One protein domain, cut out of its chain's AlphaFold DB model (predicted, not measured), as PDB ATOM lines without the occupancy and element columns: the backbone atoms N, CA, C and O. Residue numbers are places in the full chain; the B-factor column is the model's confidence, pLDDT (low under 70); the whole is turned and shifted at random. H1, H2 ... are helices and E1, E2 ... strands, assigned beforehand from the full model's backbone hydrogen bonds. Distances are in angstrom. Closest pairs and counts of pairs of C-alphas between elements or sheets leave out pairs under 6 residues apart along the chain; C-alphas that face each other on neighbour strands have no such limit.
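AT A GLANCE: This is residues 58 to 196 of the 196 residues of an uncharacterized protein of Nitrolancea hollandica Lb (UniProt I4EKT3). One twisted and curled sheet of five strands, E1 to E5, has the single helix H1 lying across one face, and long loops reach out beyond the ends of its strands. The loop of residues 123 to 149, between E2 and E3, and that of residues 96 to 111, between H1 and E2, reach toward opposite ends of the longest axis. The printed part has 139 residues, with one named helix and five named strands in the order E1, H1, E2, E3, E4, E5; the sheet's order is E1, E2, E3, E4, E5, antiparallel throughout. The class is mostly strand, though under half of the residues are in named elements. The whole is compact, with a radius of gyration of the C-alphas of 15.4 A and spans of 50 by 36 by 31 A.

IN THESE COORDINATES: After residues 58 to 72, which hold no named element, E1 covers residues 73 to 76, starting at C-alpha 73 at (15.882, -43.666, -22.438). H1, residues 86 to 95, is 14.3 A long and begins at C-alpha 86 at (5.449, -30.421, -32.030). E2, residues 112 to 122, measures 24.3 A and bends by 95 degrees at residue 119. E3, residues 150 to 161, measures 24.8 A and bends by 100 degrees at residue 153. E4, residues 171 to 180, measures 25.8 A; E5, residues 185 to 195, measures 28.2 A and ends at C-alpha 195 at (10.953, -55.463, -41.316).

HOW THE PARTS SIT: E1 and E5 are the edge strands. E1 pairs with E2 through N 74 and O 121, 2.9 A apart. E2, E3, E4 and E5 form a meander, each strand the antiparallel neighbour of the one before. In the hairpin E2 and E3, N 116 and O 157 are 3.0 A apart; in E3 and E4, N 158 and O 177 are 2.9 A apart; in E4 and E5, N 176 and O 190 are 2.8 A apart. These pairs are within hydrogen-bond range. H1 is on the sheet at a height of 8.4 A, making two layers, a helix on one face of a sheet. It runs across the strands, at 82 degrees to E3 on the local plane. It lies over E3 and only just over E5, on which 3 of its C-alphas fall. The closest C-alphas of H1 and E3 are those of Ala 89 and Trp 156, 6.7 A apart; those of H1 and E5 are Ile 92 and Ser 185, 6.4 A apart. In H1 every O i to N i+4 pair is within hydrogen-bond range. E1 and E5 are apart.

THE WHOLE: The farthest C-alphas, those of Gly 108 and Gly 129, are 51.8 A apart. The printed part has no cut. The links H1 to E2 and E2 to E3 are long, and E4 to E5 is tight. The mean pLDDT of the printed part is 82.1; residues 66 to 71, 97 to 108, 164 to 170 and 196 are under 70.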
ATOM      1  N   ALA A  58       1.111 -39.066 -14.393       88.19
ATOM      2  CA  ALA A  58       1.178 -37.847 -13.579       88.19
ATOM      3  C   ALA A  58       2.507 -37.088 -13.785       88.19
ATOM      4  O   ALA A  58       3.459 -37.605 -14.364       88.19
ATOM      5  N   VAL A  59       2.584 -35.824 -13.350       90.25
ATOM      6  CA  VAL A  59       3.853 -35.071 -13.386       90.25
ATOM      7  C   VAL A  59       4.882 -35.793 -12.512       90.25
ATOM      8  O   VAL A  59       4.572 -36.171 -11.386       90.25
ATOM      9  N   GLY A  60       6.092 -35.986 -13.034       90.25
ATOM     10  CA  GLY A  60       7.137 -36.774 -12.380       90.25
ATOM     11  C   GLY A  60       7.066 -38.277 -12.668       90.25
ATOM     12  O   GLY A  60       8.013 -38.989 -12.339       90.25
ATOM     13  N   GLU A  61       6.007 -38.770 -13.315       91.19
ATOM     14  CA  GLU A  61       5.923 -40.168 -13.736       91.19
ATOM     15  C   GLU A  61       6.551 -40.391 -15.111       91.19
ATOM     16  O   GLU A  61       6.591 -39.503 -15.970       91.19
ATOM     17  N   VAL A  62       7.039 -41.612 -15.321       90.19
ATOM     18  CA  VAL A  62       7.630 -42.033 -16.589       90.19
ATOM     19  C   VAL A  62       6.541 -42.147 -17.653       90.19
ATOM     20  O   VAL A  62       5.507 -42.785 -17.454       90.19
ATOM     21  N   ILE A  63       6.795 -41.545 -18.808       88.69
ATOM     22  CA  ILE A  63       6.000 -41.706 -20.017       88.69
ATOM     23  C   ILE A  63       6.449 -43.005 -20.684       88.69
ATOM     24  O   ILE A  63       7.606 -43.137 -21.082       88.69
ATOM     25  N   ALA A  64       5.534 -43.967 -20.807       85.19
ATOM     26  CA  ALA A  64       5.791 -45.187 -21.559       85.19
ATOM     27  C   ALA A  64       5.972 -44.844 -23.043       85.19
ATOM     28  O   ALA A  64       5.090 -44.242 -23.658       85.19
ATOM     29  N   LEU A  65       7.116 -45.225 -23.609       81.94
ATOM     30  CA  LEU A  65       7.412 -45.053 -25.026       81.94
ATOM     31  C   LEU A  65       7.406 -46.433 -25.701       81.94
ATOM     32  O   LEU A  65       7.935 -47.387 -25.134       81.94
ATOM     33  N   PRO A  66       6.853 -46.565 -26.915       66.88
ATOM     34  CA  PRO A  66       6.720 -47.856 -27.602       66.88
ATOM     35  C   PRO A  66       8.057 -48.547 -27.933       66.88
ATOM     36  O   PRO A  66       8.056 -49.729 -28.261       66.88
ATOM     37  N   SER A  67       9.190 -47.844 -27.811       64.06
ATOM     38  CA  SER A  67      10.544 -48.352 -28.081       64.06
ATOM     39  C   SER A  67      11.488 -48.338 -26.883       64.06
ATOM     40  O   SER A  67      12.686 -48.554 -27.048       64.06
ATOM     41  N   SER A  68      10.977 -48.103 -25.670       58.41
ATOM     42  CA  SER A  68      11.794 -48.174 -24.459       58.41
ATOM     43  C   SER A  68      11.975 -49.629 -24.019       58.41
ATOM     44  O   SER A  68      11.488 -50.023 -22.956       58.41
ATOM     45  N   GLU A  69      12.650 -50.458 -24.820       51.97
ATOM     46  CA  GLU A  69      13.230 -51.669 -24.242       51.97
ATOM     47  C   GLU A  69      14.343 -51.220 -23.283       51.97
ATOM     48  O   GLU A  69      15.342 -50.611 -23.651       51.97
ATOM     49  N   SER A  70      14.021 -51.382 -22.001       40.97
ATOM     50  CA  SER A  70      14.670 -50.894 -20.786       40.97
ATOM     51  C   SER A  70      16.167 -50.549 -20.856       40.97
ATOM     52  O   SER A  70      17.010 -51.426 -21.030       40.97
ATOM     53  N   GLY A  71      16.494 -49.303 -20.495       53.75
ATOM     54  CA  GLY A  71      17.792 -48.943 -19.909       53.75
ATOM     55  C   GLY A  71      18.426 -47.667 -20.445       53.75
ATOM     56  O   GLY A  71      19.193 -47.041 -19.717       53.75
ATOM     57  N   GLU A  72      18.090 -47.274 -21.674       76.00
ATOM     58  CA  GLU A  72      18.804 -46.194 -22.365       76.00
ATOM     59  C   GLU A  72      18.022 -44.894 -22.487       76.00
ATOM     60  O   GLU A  72      18.664 -43.860 -22.520       76.00
ATOM     61  N   LEU A  73      16.687 -44.893 -22.475       86.81
ATOM     62  CA  LEU A  73      15.882 -43.666 -22.438       86.81
ATOM     63  C   LEU A  73      14.849 -43.738 -21.316       86.81
ATOM     64  O   LEU A  73      14.032 -44.656 -21.264       86.81
ATOM     65  N   THR A  74      14.848 -42.723 -20.458       90.88
ATOM     66  CA  THR A  74      13.734 -42.421 -19.553       90.88
ATOM     67  C   THR A  74      13.171 -41.055 -19.912       90.88
ATOM     68  O   THR A  74      13.915 -40.077 -19.925       90.88
ATOM     69  N   LEU A  75      11.868 -40.978 -20.184       92.25
ATOM     70  CA  LEU A  75      11.163 -39.714 -20.381       92.25
ATOM     71  C   LEU A  75      10.182 -39.510 -19.232       92.25
ATOM     72  O   LEU A  75       9.277 -40.317 -19.041       92.25
ATOM     73  N   VAL A  76      10.351 -38.438 -18.469       94.00
ATOM     74  CA  VAL A  76       9.489 -38.110 -17.329       94.00
ATOM     75  C   VAL A  76       8.536 -36.986 -17.714       94.00
ATOM     76  O   VAL A  76       8.957 -35.979 -18.292       94.00
ATOM     77  N   ARG A  77       7.247 -37.122 -17.384       93.00
ATOM     78  CA  ARG A  77       6.273 -36.050 -17.612       93.00
ATOM     79  C   ARG A  77       6.650 -34.828 -16.785       93.00
ATOM     80  O   ARG A  77       6.852 -34.909 -15.576       93.00
ATOM     81  N   THR A  78       6.640 -33.674 -17.437       93.44
ATOM     82  CA  THR A  78       6.789 -32.364 -16.803       93.44
ATOM     83  C   THR A  78       5.514 -31.540 -16.973       93.44
ATOM     84  O   THR A  78       4.711 -31.785 -17.873       93.44
ATOM     85  N   ASP A  79       5.313 -30.584 -16.075       92.56
ATOM     86  CA  ASP A  79       4.315 -29.518 -16.160       92.56
ATOM     87  C   ASP A  79       4.825 -28.293 -16.935       92.56
ATOM     88  O   ASP A  79       4.030 -27.449 -17.354       92.56
ATOM     89  N   LYS A  80       6.141 -28.207 -17.164       92.19
ATOM     90  CA  LYS A  80       6.745 -27.164 -17.984       92.19
ATOM     91  C   LYS A  80       6.170 -27.247 -19.405       92.19
ATOM     92  O   LYS A  80       6.285 -28.298 -20.032       92.19
ATOM     93  N   PRO A  81       5.600 -26.167 -19.962       90.88
ATOM     94  CA  PRO A  81       5.206 -26.163 -21.363       90.88
ATOM     95  C   PRO A  81       6.445 -26.235 -22.261       90.88
ATOM     96  O   PRO A  81       7.487 -25.658 -21.939       90.88
ATOM     97  N   ALA A  82       6.320 -26.916 -23.399       93.75
ATOM     98  CA  ALA A  82       7.367 -26.923 -24.409       93.75
ATOM     99  C   ALA A  82       7.589 -25.504 -24.958       93.75
ATOM    100  O   ALA A  82       6.635 -24.801 -25.299       93.75
ATOM    101  N   ALA A  83       8.848 -25.090 -25.075       94.62
ATOM    102  CA  ALA A  83       9.232 -23.786 -25.611       94.62
ATOM    103  C   ALA A  83       8.997 -23.664 -27.126       94.62
ATOM    104  O   ALA A  83       9.056 -22.563 -27.672       94.62
ATOM    105  N   PHE A  84       8.755 -24.786 -27.804       95.75
ATOM    106  CA  PHE A  84       8.301 -24.839 -29.188       95.75
ATOM    107  C   PHE A  84       7.333 -26.003 -29.405       95.75
ATOM    108  O   PHE A  84       7.315 -26.988 -28.661       95.75
ATOM    109  N   SER A  85       6.514 -25.858 -30.440       96.31
ATOM    110  CA  SER A  85       5.461 -26.798 -30.811       96.31
ATOM    111  C   SER A  85       6.002 -28.128 -31.344       96.31
ATOM    112  O   SER A  85       7.128 -28.223 -31.832       96.31
ATOM    113  N   GLN A  86       5.151 -29.157 -31.351       94.31
ATOM    114  CA  GLN A  86       5.449 -30.421 -32.030       94.31
ATOM    115  C   GLN A  86       5.795 -30.197 -33.514       94.31
ATOM    116  O   GLN A  86       6.708 -30.833 -34.036       94.31
ATOM    117  N   GLN A  87       5.106 -29.280 -34.203       93.12
ATOM    118  CA  GLN A  87       5.372 -28.973 -35.611       93.12
ATOM    119  C   GLN A  87       6.772 -28.379 -35.813       93.12
ATOM    120  O   GLN A  87       7.465 -28.749 -36.762       93.12
ATOM    121  N   GLU A  88       7.218 -27.501 -34.913       94.69
ATOM    122  CA  GLU A  88       8.590 -26.981 -34.924       94.69
ATOM    123  C   GLU A  88       9.615 -28.081 -34.625       94.69
ATOM    124  O   GLU A  88      10.643 -28.149 -35.297       94.69
ATOM    125  N   ALA A  89       9.319 -28.995 -33.694       93.50
ATOM    126  CA  ALA A  89      10.166 -30.158 -33.419       93.50
ATOM    127  C   ALA A  89      10.349 -31.033 -34.673       93.50
ATOM    128  O   ALA A  89      11.468 -31.385 -35.047       93.50
ATOM    129  N   MET A  90       9.249 -31.324 -35.374       90.81
ATOM    130  CA  MET A  90       9.269 -32.067 -36.637       90.81
ATOM    131  C   MET A  90      10.055 -31.321 -37.718       90.81
ATOM    132  O   MET A  90      10.747 -31.946 -38.523       90.81
ATOM    133  N   ARG A  91       9.978 -29.984 -37.739       89.81
ATOM    134  CA  ARG A  91      10.743 -29.166 -38.680       89.81
ATOM    135  C   ARG A  91      12.244 -29.230 -38.407       89.81
ATOM    136  O   ARG A  91      13.011 -29.379 -39.350       89.81
ATOM    137  N   ILE A  92      12.657 -29.213 -37.139       90.44
ATOM    138  CA  ILE A  92      14.060 -29.405 -36.741       90.44
ATOM    139  C   ILE A  92      14.584 -30.763 -37.225       90.44
ATOM    140  O   ILE A  92      15.696 -30.835 -37.750       90.44
ATOM    141  N   VAL A  93      13.788 -31.834 -37.105       87.31
ATOM    142  CA  VAL A  93      14.159 -33.156 -37.644       87.31
ATOM    143  C   VAL A  93      14.357 -33.087 -39.159       87.31
ATOM    144  O   VAL A  93      15.394 -33.531 -39.648       87.31
ATOM    145  N   GLN A  94      13.429 -32.471 -39.900       82.62
ATOM    146  CA  GLN A  94      13.553 -32.295 -41.355       82.62
ATOM    147  C   GLN A  94      14.813 -31.504 -41.742       82.62
ATOM    148  O   GLN A  94      15.563 -31.926 -42.621       82.62
ATOM    149  N   ASP A  95      15.070 -30.386 -41.064       84.75
ATOM    150  CA  ASP A  95      16.204 -29.499 -41.345       84.75
ATOM    151  C   ASP A  95      17.549 -30.108 -40.894       84.75
ATOM    152  O   ASP A  95      18.612 -29.716 -41.380       84.75
ATOM    153  N   SER A  96      17.534 -31.099 -39.992       78.75
ATOM    154  CA  SER A  96      18.745 -31.804 -39.553       78.75
ATOM    155  C   SER A  96      19.437 -32.566 -40.688       78.75
ATOM    156  O   SER A  96      20.639 -32.829 -40.584       78.75
ATOM    157  N   GLY A  97      18.700 -32.866 -41.764       64.75
ATOM    158  CA  GLY A  97      19.188 -33.580 -42.938       64.75
ATOM    159  C   GLY A  97      19.343 -35.084 -42.730       64.75
ATOM    160  O   GLY A  97      19.835 -35.744 -43.636       64.75
ATOM    161  N   VAL A  98      18.934 -35.622 -41.573       60.25
ATOM    162  CA  VAL A  98      18.877 -37.063 -41.291       60.25
ATOM    163  C   VAL A  98      17.628 -37.620 -41.991       60.25
ATOM    164  O   VAL A  98      16.510 -37.428 -41.508       60.25
ATOM    165  N   PRO A  99      17.758 -38.215 -43.189       53.97
ATOM    166  CA  PRO A  99      16.666 -38.295 -44.148       53.97
ATOM    167  C   PRO A  99      15.867 -39.585 -43.962       53.97
ATOM    168  O   PRO A  99      15.750 -40.365 -44.899       53.97
ATOM    169  N   PHE A 100      15.333 -39.853 -42.769       56.22
ATOM    170  CA  PHE A 100      14.605 -41.115 -42.535       56.22
ATOM    171  C   PHE A 100      13.097 -40.931 -42.343       56.22
ATOM    172  O   PHE A 100      12.380 -41.884 -42.065       56.22
ATOM    173  N   GLY A 101      12.601 -39.712 -42.566       49.62
ATOM    174  CA  GLY A 101      11.183 -39.349 -42.481       49.62
ATOM    175  C   GLY A 101      10.534 -38.941 -43.809       49.62
ATOM    176  O   GLY A 101       9.484 -38.300 -43.782       49.62
ATOM    177  N   LEU A 102      11.130 -39.251 -44.970       51.78
ATOM    178  CA  LEU A 102      10.457 -39.039 -46.261       51.78
ATOM    179  C   LEU A 102       9.465 -40.180 -46.506       51.78
ATOM    180  O   LEU A 102       9.750 -41.162 -47.185       51.78
ATOM    181  N   GLY A 103       8.297 -40.046 -45.883       47.44
ATOM    182  CA  GLY A 103       7.160 -40.923 -46.105       47.44
ATOM    183  C   GLY A 103       6.647 -40.826 -47.529       47.44
ATOM    184  O   GLY A 103       6.350 -39.733 -48.006       47.44
ATOM    185  N   GLY A 104       6.503 -41.972 -48.188       47.88
ATOM    186  CA  GLY A 104       5.852 -42.025 -49.493       47.88
ATOM    187  C   GLY A 104       5.730 -43.421 -50.088       47.88
ATOM    188  O   GLY A 104       4.663 -43.762 -50.580       47.88
ATOM    189  N   GLU A 105       6.771 -44.255 -50.015       51.75
ATOM    190  CA  GLU A 105       6.818 -45.475 -50.847       51.75
ATOM    191  C   GLU A 105       7.186 -46.757 -50.100       51.75
ATOM    192  O   GLU A 105       7.642 -47.731 -50.692       51.75
ATOM    193  N   TRP A 106       6.952 -46.803 -48.793       57.50
ATOM    194  CA  TRP A 106       7.133 -48.031 -48.035       57.50
ATOM    195  C   TRP A 106       5.793 -48.444 -47.429       57.50
ATOM    196  O   TRP A 106       5.083 -47.626 -46.854       57.50
ATOM    197  N   LEU A 107       5.349 -49.671 -47.708       62.59
ATOM    198  CA  LEU A 107       4.022 -50.218 -47.365       62.59
ATOM    199  C   LEU A 107       2.784 -49.498 -47.951       62.59
ATOM    200  O   LEU A 107       1.662 -49.859 -47.601       62.59
ATOM    201  N   GLY A 108       2.946 -48.510 -48.839       67.56
ATOM    202  CA  GLY A 108       1.818 -47.842 -49.511       67.56
ATOM    203  C   GLY A 108       0.906 -47.029 -48.580       67.56
ATOM    204  O   GLY A 108      -0.267 -46.825 -48.893       67.56
ATOM    205  N   ARG A 109       1.423 -46.579 -47.430       71.56
ATOM    206  CA  ARG A 109       0.696 -45.768 -46.439       71.56
ATOM    207  C   ARG A 109       1.489 -44.506 -46.060       71.56
ATOM    208  O   ARG A 109       2.716 -44.514 -46.171       71.56
ATOM    209  N   PRO A 110       0.831 -43.417 -45.623       74.38
ATOM    210  CA  PRO A 110       1.535 -42.216 -45.181       74.38
ATOM    211  C   PRO A 110       2.324 -42.476 -43.890       74.38
ATOM    212  O   PRO A 110       1.950 -43.328 -43.085       74.38
ATOM    213  N   VAL A 111       3.396 -41.708 -43.687       78.50
ATOM    214  CA  VAL A 111       4.093 -41.637 -42.395       78.50
ATOM    215  C   VAL A 111       3.167 -41.025 -41.349       78.50
ATOM    216  O   VAL A 111       2.495 -40.026 -41.614       78.50
ATOM    217  N   THR A 112       3.154 -41.612 -40.157       83.69
ATOM    218  CA  THR A 112       2.468 -41.066 -38.982       83.69
ATOM    219  C   THR A 112       3.491 -40.752 -37.898       83.69
ATOM    220  O   THR A 112       4.562 -41.352 -37.852       83.69
ATOM    221  N   VAL A 113       3.180 -39.771 -37.049       86.81
ATOM    222  CA  VAL A 113       4.082 -39.324 -35.983       86.81
ATOM    223  C   VAL A 113       3.360 -39.392 -34.650       86.81
ATOM    224  O   VAL A 113       2.335 -38.734 -34.471       86.81
ATOM    225  N   SER A 114       3.924 -40.156 -33.719       90.00
ATOM    226  CA  SER A 114       3.580 -40.083 -32.299       90.00
ATOM    227  C   SER A 114       4.596 -39.188 -31.600       90.00
ATOM    228  O   SER A 114       5.792 -39.283 -31.865       90.00
ATOM    229  N   ALA A 115       4.132 -38.294 -30.730       91.69
ATOM    230  CA  ALA A 115       4.996 -37.326 -30.068       91.69
ATOM    231  C   ALA A 115       4.746 -37.299 -28.562       91.69
ATOM    232  O   ALA A 115       3.600 -37.303 -28.116       91.69
ATOM    233  N   ALA A 116       5.826 -37.217 -27.792       93.94
ATOM    234  CA  ALA A 116       5.789 -36.995 -26.355       93.94
ATOM    235  C   ALA A 116       6.767 -35.880 -25.983       93.94
ATOM    236  O   ALA A 116       7.849 -35.778 -26.556       93.94
ATOM    237  N   TYR A 117       6.390 -35.059 -25.007       95.56
ATOM    238  CA  TYR A 117       7.256 -34.025 -24.451       95.56
ATOM    239  C   TYR A 117       7.469 -34.280 -22.961       95.56
ATOM    240  O   TYR A 117       6.526 -34.596 -22.231       95.56
ATOM    241  N   GLY A 118       8.714 -34.152 -22.515       96.06
ATOM    242  CA  GLY A 118       9.098 -34.462 -21.147       96.06
ATOM    243  C   GLY A 118      10.548 -34.114 -20.842       96.06
ATOM    244  O   GLY A 118      11.247 -33.506 -21.653       96.06
ATOM    245  N   LEU A 119      10.995 -34.526 -19.659       96.25
ATOM    246  CA  LEU A 119      12.401 -34.509 -19.273       96.25
ATOM    247  C   LEU A 119      13.024 -35.845 -19.659       96.25
ATOM    248  O   LEU A 119      12.684 -36.877 -19.080       96.25
ATOM    249  N   GLY A 120      13.885 -35.826 -20.669       93.12
ATOM    250  CA  GLY A 120      14.567 -37.012 -21.158       93.12
ATOM    251  C   GLY A 120      15.947 -37.179 -20.537       93.12
ATOM    252  O   GLY A 120      16.719 -36.223 -20.412       93.12
ATOM    253  N   THR A 121      16.251 -38.422 -20.196       92.62
ATOM    254  CA  THR A 121      17.551 -38.881 -19.712       92.62
ATOM    255  C   THR A 121      17.984 -40.057 -20.568       92.62
ATOM    256  O   THR A 121      17.213 -41.011 -20.709       92.62
ATOM    257  N   PHE A 122      19.201 -39.984 -21.117       89.81
ATOM    258  CA  PHE A 122      19.787 -41.064 -21.902       89.81
ATOM    259  C   PHE A 122      20.900 -41.777 -21.138       89.81
ATOM    260  O   PHE A 122      22.003 -41.250 -20.982       89.81
ATOM    261  N   GLY A 123      20.603 -42.984 -20.666       89.44
ATOM    262  CA  GLY A 123      21.461 -43.773 -19.793       89.44
ATOM    263  C   GLY A 123      21.115 -43.623 -18.312       89.44
ATOM    264  O   GLY A 123      19.976 -43.335 -17.940       89.44
ATOM    265  N   ARG A 124      22.105 -43.864 -17.451       90.81
ATOM    266  CA  ARG A 124      21.958 -43.811 -15.990       90.81
ATOM    267  C   ARG A 124      23.289 -43.558 -15.280       90.81
ATOM    268  O   ARG A 124      24.344 -43.890 -15.829       90.81
ATOM    269  N   PRO A 125      23.264 -43.084 -14.021       89.56
ATOM    270  CA  PRO A 125      24.460 -43.039 -13.192       89.56
ATOM    271  C   PRO A 125      25.108 -44.423 -13.067       89.56
ATOM    272  O   PRO A 125      24.421 -45.441 -12.933       89.56
ATOM    273  N   GLY A 126      26.441 -44.459 -13.089       88.00
ATOM    274  CA  GLY A 126      27.190 -45.647 -12.697       88.00
ATOM    275  C   GLY A 126      27.045 -45.945 -11.203       88.00
ATOM    276  O   GLY A 126      26.506 -45.153 -10.429       88.00
ATOM    277  N   GLY A 127      27.565 -47.099 -10.779       89.88
ATOM    278  CA  GLY A 127      27.745 -47.379  -9.353       89.88
ATOM    279  C   GLY A 127      28.690 -46.368  -8.677       89.88
ATOM    280  O   GLY A 127      29.321 -45.557  -9.355       89.88
ATOM    281  N   PRO A 128      28.835 -46.409  -7.342       93.38
ATOM    282  CA  PRO A 128      29.706 -45.487  -6.613       93.38
ATOM    283  C   PRO A 128      31.119 -45.401  -7.214       93.38
ATOM    284  O   PRO A 128      31.816 -46.408  -7.325       93.38
ATOM    285  N   GLY A 129      31.533 -44.194  -7.614       91.19
ATOM    286  CA  GLY A 129      32.843 -43.935  -8.230       91.19
ATOM    287  C   GLY A 129      32.983 -44.359  -9.700       91.19
ATOM    288  O   GLY A 129      34.055 -44.178 -10.273       91.19
ATOM    289  N   LEU A 130      31.934 -44.903 -10.320       91.25
ATOM    290  CA  LEU A 130      31.917 -45.285 -11.731       91.25
ATOM    291  C   LEU A 130      31.307 -44.171 -12.599       91.25
ATOM    292  O   LEU A 130      30.452 -43.418 -12.128       91.25
ATOM    293  N   PRO A 131      31.734 -44.051 -13.869       90.50
ATOM    294  CA  PRO A 131      31.187 -43.059 -14.789       90.50
ATOM    295  C   PRO A 131      29.727 -43.346 -15.163       90.50
ATOM    296  O   PRO A 131      29.211 -44.440 -14.931       90.50
ATOM    297  N   TRP A 132      29.088 -42.364 -15.804       91.75
ATOM    298  CA  TRP A 132      27.788 -42.524 -16.460       91.75
ATOM    299  C   TRP A 132      27.767 -43.733 -17.405       91.75
ATOM    300  O   TRP A 132      28.731 -43.973 -18.137       91.75
ATOM    301  N   LEU A 133      26.658 -44.473 -17.389       89.50
ATOM    302  CA  LEU A 133      26.383 -45.598 -18.276       89.50
ATOM    303  C   LEU A 133      25.401 -45.146 -19.359       89.50
ATOM    304  O   LEU A 133      24.213 -44.990 -19.085       89.50
ATOM    305  N   GLY A 134      25.906 -44.942 -20.571       86.62
ATOM    306  CA  GLY A 134      25.154 -44.448 -21.723       86.62
ATOM    307  C   GLY A 134      26.029 -43.549 -22.591       86.62
ATOM    308  O   GLY A 134      27.247 -43.484 -22.390       86.62
ATOM    309  N   ASP A 135      25.405 -42.836 -23.522       83.62
ATOM    310  CA  ASP A 135      26.112 -41.906 -24.397       83.62
ATOM    311  C   ASP A 135      26.733 -40.750 -23.611       83.62
ATOM    312  O   ASP A 135      26.112 -40.143 -22.731       83.62
ATOM    313  N   ARG A 136      27.989 -40.442 -23.948       88.94
ATOM    314  CA  ARG A 136      28.768 -39.368 -23.332       88.94
ATOM    315  C   ARG A 136      29.494 -38.528 -24.367       88.94
ATOM    316  O   ARG A 136      29.745 -38.988 -25.478       88.94
ATOM    317  N   ASN A 137      29.910 -37.331 -23.963       89.44
ATOM    318  CA  ASN A 137      30.633 -36.373 -24.807       89.44
ATOM    319  C   ASN A 137      29.857 -36.022 -26.087       89.44
ATOM    320  O   ASN A 137      30.398 -36.055 -27.191       89.44
ATOM    321  N   ILE A 138      28.574 -35.703 -25.930       86.06
ATOM    322  CA  ILE A 138      27.628 -35.480 -27.022       86.06
ATOM    323  C   ILE A 138      27.796 -34.042 -27.532       86.06
ATOM    324  O   ILE A 138      27.479 -33.094 -26.803       86.06
ATOM    325  N   PRO A 139      28.298 -33.837 -28.762       84.44
ATOM    326  CA  PRO A 139      28.482 -32.501 -29.306       84.44
ATOM    327  C   PRO A 139      27.130 -31.873 -29.652       84.44
ATOM    328  O   PRO A 139      26.303 -32.468 -30.347       84.44
ATOM    329  N   LEU A 140      26.913 -30.636 -29.209       81.81
ATOM    330  CA  LEU A 140      25.704 -29.887 -29.528       81.81
ATOM    331  C   LEU A 140      25.870 -29.183 -30.873       81.81
ATOM    332  O   LEU A 140      26.633 -28.222 -31.005       81.81
ATOM    333  N   LYS A 141      25.140 -29.665 -31.884       75.12
ATOM    334  CA  LYS A 141      25.198 -29.145 -33.257       75.12
ATOM    335  C   LYS A 141      24.999 -27.625 -33.279       75.12
ATOM    336  O   LYS A 141      24.029 -27.110 -32.738       75.12
ATOM    337  N   GLY A 142      25.899 -26.923 -33.969       74.88
ATOM    338  CA  GLY A 142      25.847 -25.463 -34.102       74.88
ATOM    339  C   GLY A 142      26.449 -24.696 -32.921       74.88
ATOM    340  O   GLY A 142      26.335 -23.473 -32.889       74.88
ATOM    341  N   THR A 143      27.095 -25.384 -31.977       79.56
ATOM    342  CA  THR A 143      27.799 -24.778 -30.839       79.56
ATOM    343  C   THR A 143      29.142 -25.476 -30.598       79.56
ATOM    344  O   THR A 143      29.352 -26.588 -31.079       79.56
ATOM    345  N   ASP A 144      30.018 -24.859 -29.802       85.88
ATOM    346  CA  ASP A 144      31.259 -25.485 -29.310       85.88
ATOM    347  C   ASP A 144      31.049 -26.267 -27.995       85.88
ATOM    348  O   ASP A 144      32.003 -26.695 -27.346       85.88
ATOM    349  N   VAL A 145      29.794 -26.427 -27.561       86.31
ATOM    350  CA  VAL A 145      29.451 -27.110 -26.312       86.31
ATOM    351  C   VAL A 145      29.374 -28.615 -26.549       86.31
ATOM    352  O   VAL A 145      28.703 -29.090 -27.465       86.31
ATOM    353  N   VAL A 146      30.021 -29.372 -25.666       89.31
ATOM    354  CA  VAL A 146      29.935 -30.833 -25.603       89.31
ATOM    355  C   VAL A 146      29.301 -31.205 -24.269       89.31
ATOM    356  O   VAL A 146      29.821 -30.847 -23.212       89.31
ATOM    357  N   LEU A 147      28.161 -31.892 -24.311       88.06
ATOM    358  CA  LEU A 147      27.521 -32.409 -23.107       88.06
ATOM    359  C   LEU A 147      28.271 -33.639 -22.610       88.06
ATOM    360  O   LEU A 147      28.543 -34.551 -23.388       88.06
ATOM    361  N   ASP A 148      28.545 -33.706 -21.308       92.19
ATOM    362  CA  ASP A 148      29.106 -34.923 -20.717       92.19
ATOM    363  C   ASP A 148      28.160 -36.119 -20.891       92.19
ATOM    364  O   ASP A 148      28.628 -37.189 -21.254       92.19
ATOM    365  N   HIS A 149      26.855 -35.921 -20.680       91.88
ATOM    366  CA  HIS A 149      25.766 -36.876 -20.911       91.88
ATOM    367  C   HIS A 149      24.423 -36.118 -20.998       91.88
ATOM    368  O   HIS A 149      24.372 -34.902 -20.781       91.88
ATOM    369  N   ILE A 150      23.327 -36.814 -21.321       91.31
ATOM    370  CA  ILE A 150      21.973 -36.239 -21.318       91.31
ATOM    371  C   ILE A 150      21.209 -36.725 -20.088       91.31
ATOM    372  O   ILE A 150      20.829 -37.889 -20.004       91.31
ATOM    373  N   GLU A 151      20.922 -35.808 -19.169       93.75
ATOM    374  CA  GLU A 151      20.113 -36.067 -17.981       93.75
ATOM    375  C   GLU A 151      19.099 -34.937 -17.768       93.75
ATOM    376  O   GLU A 151      19.453 -33.756 -17.793       93.75
ATOM    377  N   ASN A 152      17.832 -35.311 -17.562       94.19
ATOM    378  CA  ASN A 152      16.714 -34.425 -17.229       94.19
ATOM    379  C   ASN A 152      16.577 -33.204 -18.156       94.19
ATOM    380  O   ASN A 152      16.252 -32.098 -17.714       94.19
ATOM    381  N   ARG A 153      16.817 -33.390 -19.458       93.25
ATOM    382  CA  ARG A 153      16.721 -32.303 -20.439       93.25
ATOM    383  C   ARG A 153      15.306 -32.217 -21.021       93.25
ATOM    384  O   ARG A 153      14.753 -33.250 -21.392       93.25
ATOM    385  N   PRO A 154      14.706 -31.018 -21.134       95.75
ATOM    386  CA  PRO A 154      13.423 -30.853 -21.811       95.75
ATOM    387  C   PRO A 154      13.564 -31.189 -23.296       95.75
ATOM    388  O   PRO A 154      14.404 -30.609 -23.987       95.75
ATOM    389  N   MET A 155      12.756 -32.125 -23.785       94.94
ATOM    390  CA  MET A 155      12.842 -32.583 -25.167       94.94
ATOM    391  C   MET A 155      11.525 -33.124 -25.705       94.94
ATOM    392  O   MET A 155      10.677 -33.635 -24.968       94.94
ATOM    393  N   TRP A 156      11.406 -33.052 -27.026       95.69
ATOM    394  CA  TRP A 156      10.415 -33.796 -27.788       95.69
ATOM    395  C   TRP A 156      10.993 -35.145 -28.205       95.69
ATOM    396  O   TRP A 156      12.058 -35.199 -28.817       95.69
ATOM    397  N   ILE A 157      10.260 -36.219 -27.927       93.50
ATOM    398  CA  ILE A 157      10.474 -37.529 -28.535       93.50
ATOM    399  C   ILE A 157       9.460 -37.680 -29.662       93.50
ATOM    400  O   ILE A 157       8.253 -37.650 -29.418       93.50
ATOM    401  N   LEU A 158       9.955 -37.807 -30.889       91.19
ATOM    402  CA  LEU A 158       9.147 -37.961 -32.095       91.19
ATOM    403  C   LEU A 158       9.381 -39.350 -32.677       91.19
ATOM    404  O   LEU A 158      10.481 -39.635 -33.142       91.19
ATOM    405  N   ASP A 159       8.353 -40.187 -32.664       88.94
ATOM    406  CA  ASP A 159       8.362 -41.532 -33.230       88.94
ATOM    407  C   ASP A 159       7.615 -41.530 -34.565       88.94
ATOM    408  O   ASP A 159       6.392 -41.360 -34.616       88.94
ATOM    409  N   TYR A 160       8.376 -41.674 -35.646       85.94
ATOM    410  CA  TYR A 160       7.874 -41.766 -37.006       85.94
ATOM    411  C   TYR A 160       7.650 -43.235 -37.362       85.94
ATOM    412  O   TYR A 160       8.616 -43.979 -37.521       85.94
ATOM    413  N   ASP A 161       6.391 -43.630 -37.555       83.31
ATOM    414  CA  ASP A 161       6.034 -44.918 -38.156       83.31
ATOM    415  C   ASP A 161       6.169 -44.826 -39.681       83.31
ATOM    416  O   ASP A 161       5.909 -43.786 -40.295       83.31
ATOM    417  N   ASN A 162       6.501 -45.956 -40.295       75.56
ATOM    418  CA  ASN A 162       6.718 -46.130 -41.719       75.56
ATOM    419  C   ASN A 162       7.960 -45.386 -42.248       75.56
ATOM    420  O   ASN A 162       7.933 -44.798 -43.331       75.56
ATOM    421  N   ALA A 163       9.041 -45.406 -41.466       70.06
ATOM    422  CA  ALA A 163      10.304 -44.743 -41.777       70.06
ATOM    423  C   ALA A 163      11.229 -45.600 -42.662       70.06
ATOM    424  O   ALA A 163      11.305 -46.810 -42.513       70.06
ATOM    425  N   TYR A 164      11.992 -44.975 -43.563       63.50
ATOM    426  CA  TYR A 164      13.050 -45.663 -44.315       63.50
ATOM    427  C   TYR A 164      14.411 -45.218 -43.787       63.50
ATOM    428  O   TYR A 164      14.854 -44.106 -44.068       63.50
ATOM    429  N   ALA A 165      15.072 -46.083 -43.023       57.28
ATOM    430  CA  ALA A 165      16.406 -45.836 -42.489       57.28
ATOM    431  C   ALA A 165      17.435 -46.738 -43.196       57.28
ATOM    432  O   ALA A 165      17.540 -47.912 -42.851       57.28
ATOM    433  N   PRO A 166      18.194 -46.251 -44.198       52.19
ATOM    434  CA  PRO A 166      19.308 -46.983 -44.781       52.19
ATOM    435  C   PRO A 166      20.422 -47.169 -43.745       52.19
ATOM    436  O   PRO A 166      21.307 -46.332 -43.585       52.19
ATOM    437  N   GLY A 167      20.386 -48.312 -43.068       50.81
ATOM    438  CA  GLY A 167      21.489 -48.867 -42.296       50.81
ATOM    439  C   GLY A 167      21.750 -50.289 -42.774       50.81
ATOM    440  O   GLY A 167      20.917 -51.169 -42.588       50.81
ATOM    441  N   THR A 168      22.881 -50.498 -43.449       54.34
ATOM    442  CA  THR A 168      23.528 -51.805 -43.705       54.34
ATOM    443  C   THR A 168      22.711 -52.962 -44.315       54.34
ATOM    444  O   THR A 168      23.311 -54.018 -44.456       54.34
ATOM    445  N   GLN A 169      21.449 -52.757 -44.747       57.88
ATOM    446  CA  GLN A 169      20.471 -53.690 -45.381       57.88
ATOM    447  C   GLN A 169      19.183 -53.962 -44.570       57.88
ATOM    448  O   GLN A 169      18.351 -54.743 -45.021       57.88
ATOM    449  N   VAL A 170      18.969 -53.316 -43.419       66.38
ATOM    450  CA  VAL A 170      17.747 -53.493 -42.612       66.38
ATOM    451  C   VAL A 170      16.859 -52.261 -42.737       66.38
ATOM    452  O   VAL A 170      17.336 -51.138 -42.591       66.38
ATOM    453  N   VAL A 171      15.568 -52.467 -43.000       72.56
ATOM    454  CA  VAL A 171      14.565 -51.396 -42.973       72.56
ATOM    455  C   VAL A 171      13.780 -51.506 -41.672       72.56
ATOM    456  O   VAL A 171      13.319 -52.586 -41.312       72.56
ATOM    457  N   PHE A 172      13.637 -50.400 -40.953       77.19
ATOM    458  CA  PHE A 172      12.958 -50.357 -39.659       77.19
ATOM    459  C   PHE A 172      11.608 -49.689 -39.791       77.19
ATOM    460  O   PHE A 172      11.504 -48.648 -40.426       77.19
ATOM    461  N   LYS A 173      10.579 -50.259 -39.163       80.06
ATOM    462  CA  LYS A 173       9.232 -49.692 -39.210       80.06
ATOM    463  C   LYS A 173       9.194 -48.296 -38.591       80.06
ATOM    464  O   LYS A 173       8.447 -47.450 -39.068       80.06
ATOM    465  N   HIS A 174      10.029 -48.059 -37.584       82.75
ATOM    466  CA  HIS A 174      10.030 -46.826 -36.822       82.75
ATOM    467  C   HIS A 174      11.393 -46.133 -36.806       82.75
ATOM    468  O   HIS A 174      12.432 -46.781 -36.664       82.75
ATOM    469  N   ALA A 175      11.367 -44.802 -36.890       83.38
ATOM    470  CA  ALA A 175      12.503 -43.925 -36.631       83.38
ATOM    471  C   ALA A 175      12.137 -42.930 -35.535       83.38
ATOM    472  O   ALA A 175      11.176 -42.172 -35.671       83.38
ATOM    473  N   VAL A 176      12.918 -42.911 -34.463       87.62
ATOM    474  CA  VAL A 176      12.665 -42.056 -33.310       87.62
ATOM    475  C   VAL A 176      13.749 -41.000 -33.197       87.62
ATOM    476  O   VAL A 176      14.928 -41.293 -33.383       87.62
ATOM    477  N   TYR A 177      13.342 -39.774 -32.882       88.69
ATOM    478  CA  TYR A 177      14.224 -38.625 -32.725       88.69
ATOM    479  C   TYR A 177      13.998 -37.959 -31.376       88.69
ATOM    480  O   TYR A 177      12.860 -37.654 -31.012       88.69
ATOM    481  N   ALA A 178      15.090 -37.664 -30.677       91.31
ATOM    482  CA  ALA A 178      15.093 -36.825 -29.490       91.31
ATOM    483  C   ALA A 178      15.543 -35.410 -29.855       91.31
ATOM    484  O   ALA A 178      16.710 -35.173 -30.181       91.31
ATOM    485  N   VAL A 179      14.598 -34.474 -29.822       92.94
ATOM    486  CA  VAL A 179      14.814 -33.068 -30.165       92.94
ATOM    487  C   VAL A 179      14.931 -32.260 -28.883       92.94
ATOM    488  O   VAL A 179      13.952 -32.093 -28.154       92.94
ATOM    489  N   ASP A 180      16.128 -31.746 -28.617       92.81
ATOM    490  CA  ASP A 180      16.394 -30.950 -27.423       92.81
ATOM    491  C   ASP A 180      15.766 -29.570 -27.528       92.81
ATOM    492  O   ASP A 180      15.899 -28.868 -28.537       92.81
ATOM    493  N   GLU A 181      15.100 -29.168 -26.450       93.44
ATOM    494  CA  GLU A 181      14.444 -27.876 -26.408       93.44
ATOM    495  C   GLU A 181      15.452 -26.717 -26.418       93.44
ATOM    496  O   GLU A 181      15.224 -25.684 -27.049       93.44
ATOM    497  N   GLN A 182      16.569 -26.883 -25.706       89.62
ATOM    498  CA  GLN A 182      17.501 -25.794 -25.426       89.62
ATOM    499  C   GLN A 182      18.346 -25.457 -26.653       89.62
ATOM    500  O   GLN A 182      18.551 -24.282 -26.954       89.62
ATOM    501  N   THR A 183      18.821 -26.474 -27.373       88.75
ATOM    502  CA  THR A 183      19.663 -26.294 -28.564       88.75
ATOM    503  C   THR A 183      18.891 -26.326 -29.870       88.75
ATOM    504  O   THR A 183      19.465 -26.004 -30.910       88.75
ATOM    505  N   ARG A 184      17.603 -26.700 -29.846       91.12
ATOM    506  CA  ARG A 184      16.777 -26.877 -31.051       91.12
ATOM    507  C   ARG A 184      17.453 -27.794 -32.072       91.12
ATOM    508  O   ARG A 184      17.469 -27.517 -33.271       91.12
ATOM    509  N   SER A 185      18.032 -28.888 -31.588       88.56
ATOM    510  CA  SER A 185      18.737 -29.868 -32.409       88.56
ATOM    511  C   SER A 185      18.307 -31.286 -32.063       88.56
ATOM    512  O   SER A 185      17.920 -31.579 -30.933       88.56
ATOM    513  N   VAL A 186      18.426 -32.186 -33.035       88.75
ATOM    514  CA  VAL A 186      18.361 -33.628 -32.779       88.75
ATOM    515  C   VAL A 186      19.621 -34.018 -32.009       88.75
ATOM    516  O   VAL A 186      20.722 -33.789 -32.511       88.75
ATOM    517  N   LEU A 187      19.467 -34.558 -30.798       87.44
ATOM    518  CA  LEU A 187      20.594 -35.073 -30.011       87.44
ATOM    519  C   LEU A 187      20.870 -36.538 -30.320       87.44
ATOM    520  O   LEU A 187      22.023 -36.928 -30.465       87.44
ATOM    521  N   LEU A 188      19.805 -37.329 -30.425       86.25
ATOM    522  CA  LEU A 188      19.861 -38.767 -30.637       86.25
ATOM    523  C   LEU A 188      18.755 -39.190 -31.598       86.25
ATOM    524  O   LEU A 188      17.675 -38.590 -31.630       86.25
ATOM    525  N   ALA A 189      19.039 -40.233 -32.368       84.50
ATOM    526  CA  ALA A 189      18.069 -40.909 -33.209       84.50
ATOM    527  C   ALA A 189      18.312 -42.419 -33.150       84.50
ATOM    528  O   ALA A 189      19.463 -42.856 -33.121       84.50
ATOM    529  N   TRP A 190      17.240 -43.203 -33.138       83.50
ATOM    530  CA  TRP A 190      17.309 -44.663 -33.135       83.50
ATOM    531  C   TRP A 190      16.161 -45.259 -33.941       83.50
ATOM    532  O   TRP A 190      15.192 -44.582 -34.286       83.50
ATOM    533  N   PHE A 191      16.284 -46.543 -34.254       81.75
ATOM    534  CA  PHE A 191      15.333 -47.269 -35.084       81.75
ATOM    535  C   PHE A 191      14.965 -48.574 -34.400       81.75
ATOM    536  O   PHE A 191      15.801 -49.191 -33.743       81.75
ATOM    537  N   TYR A 192      13.718 -49.000 -34.551       81.56
ATOM    538  CA  TYR A 192      13.256 -50.250 -33.964       81.56
ATOM    539  C   TYR A 192      12.225 -50.931 -34.860       81.56
ATOM    540  O   TYR A 192      11.737 -50.352 -35.834       81.56
ATOM    541  N   GLN A 193      11.931 -52.191 -34.530       82.25
ATOM    542  CA  GLN A 193      11.037 -53.059 -35.292       82.25
ATOM    543  C   GLN A 193      11.521 -53.256 -36.746       82.25
ATOM    544  O   GLN A 193      10.963 -52.662 -37.674       82.25
ATOM    545  N   PRO A 194      12.576 -54.068 -36.958       79.75
ATOM    546  CA  PRO A 194      13.043 -54.393 -38.300       79.75
ATOM    547  C   PRO A 194      11.937 -55.093 -39.094       79.75
ATOM    548  O   PRO A 194      11.160 -55.881 -38.547       79.75
ATOM    549  N   VAL A 195      11.861 -54.796 -40.385       75.50
ATOM    550  CA  VAL A 195      10.953 -55.463 -41.316       75.50
ATOM    551  C   VAL A 195      11.694 -56.626 -41.984       75.50
ATOM    552  O   VAL A 195      12.811 -56.404 -42.458       75.50
ATOM    553  N   PRO A 196      11.112 -57.843 -41.978       67.06
ATOM    554  CA  PRO A 196      11.690 -59.024 -42.621       67.06
ATOM    555  C   PRO A 196      11.831 -58.903 -44.140       67.06
ATOM    556  O   PRO A 196      10.995 -58.205 -44.762       67.06
TER     557      PRO A 196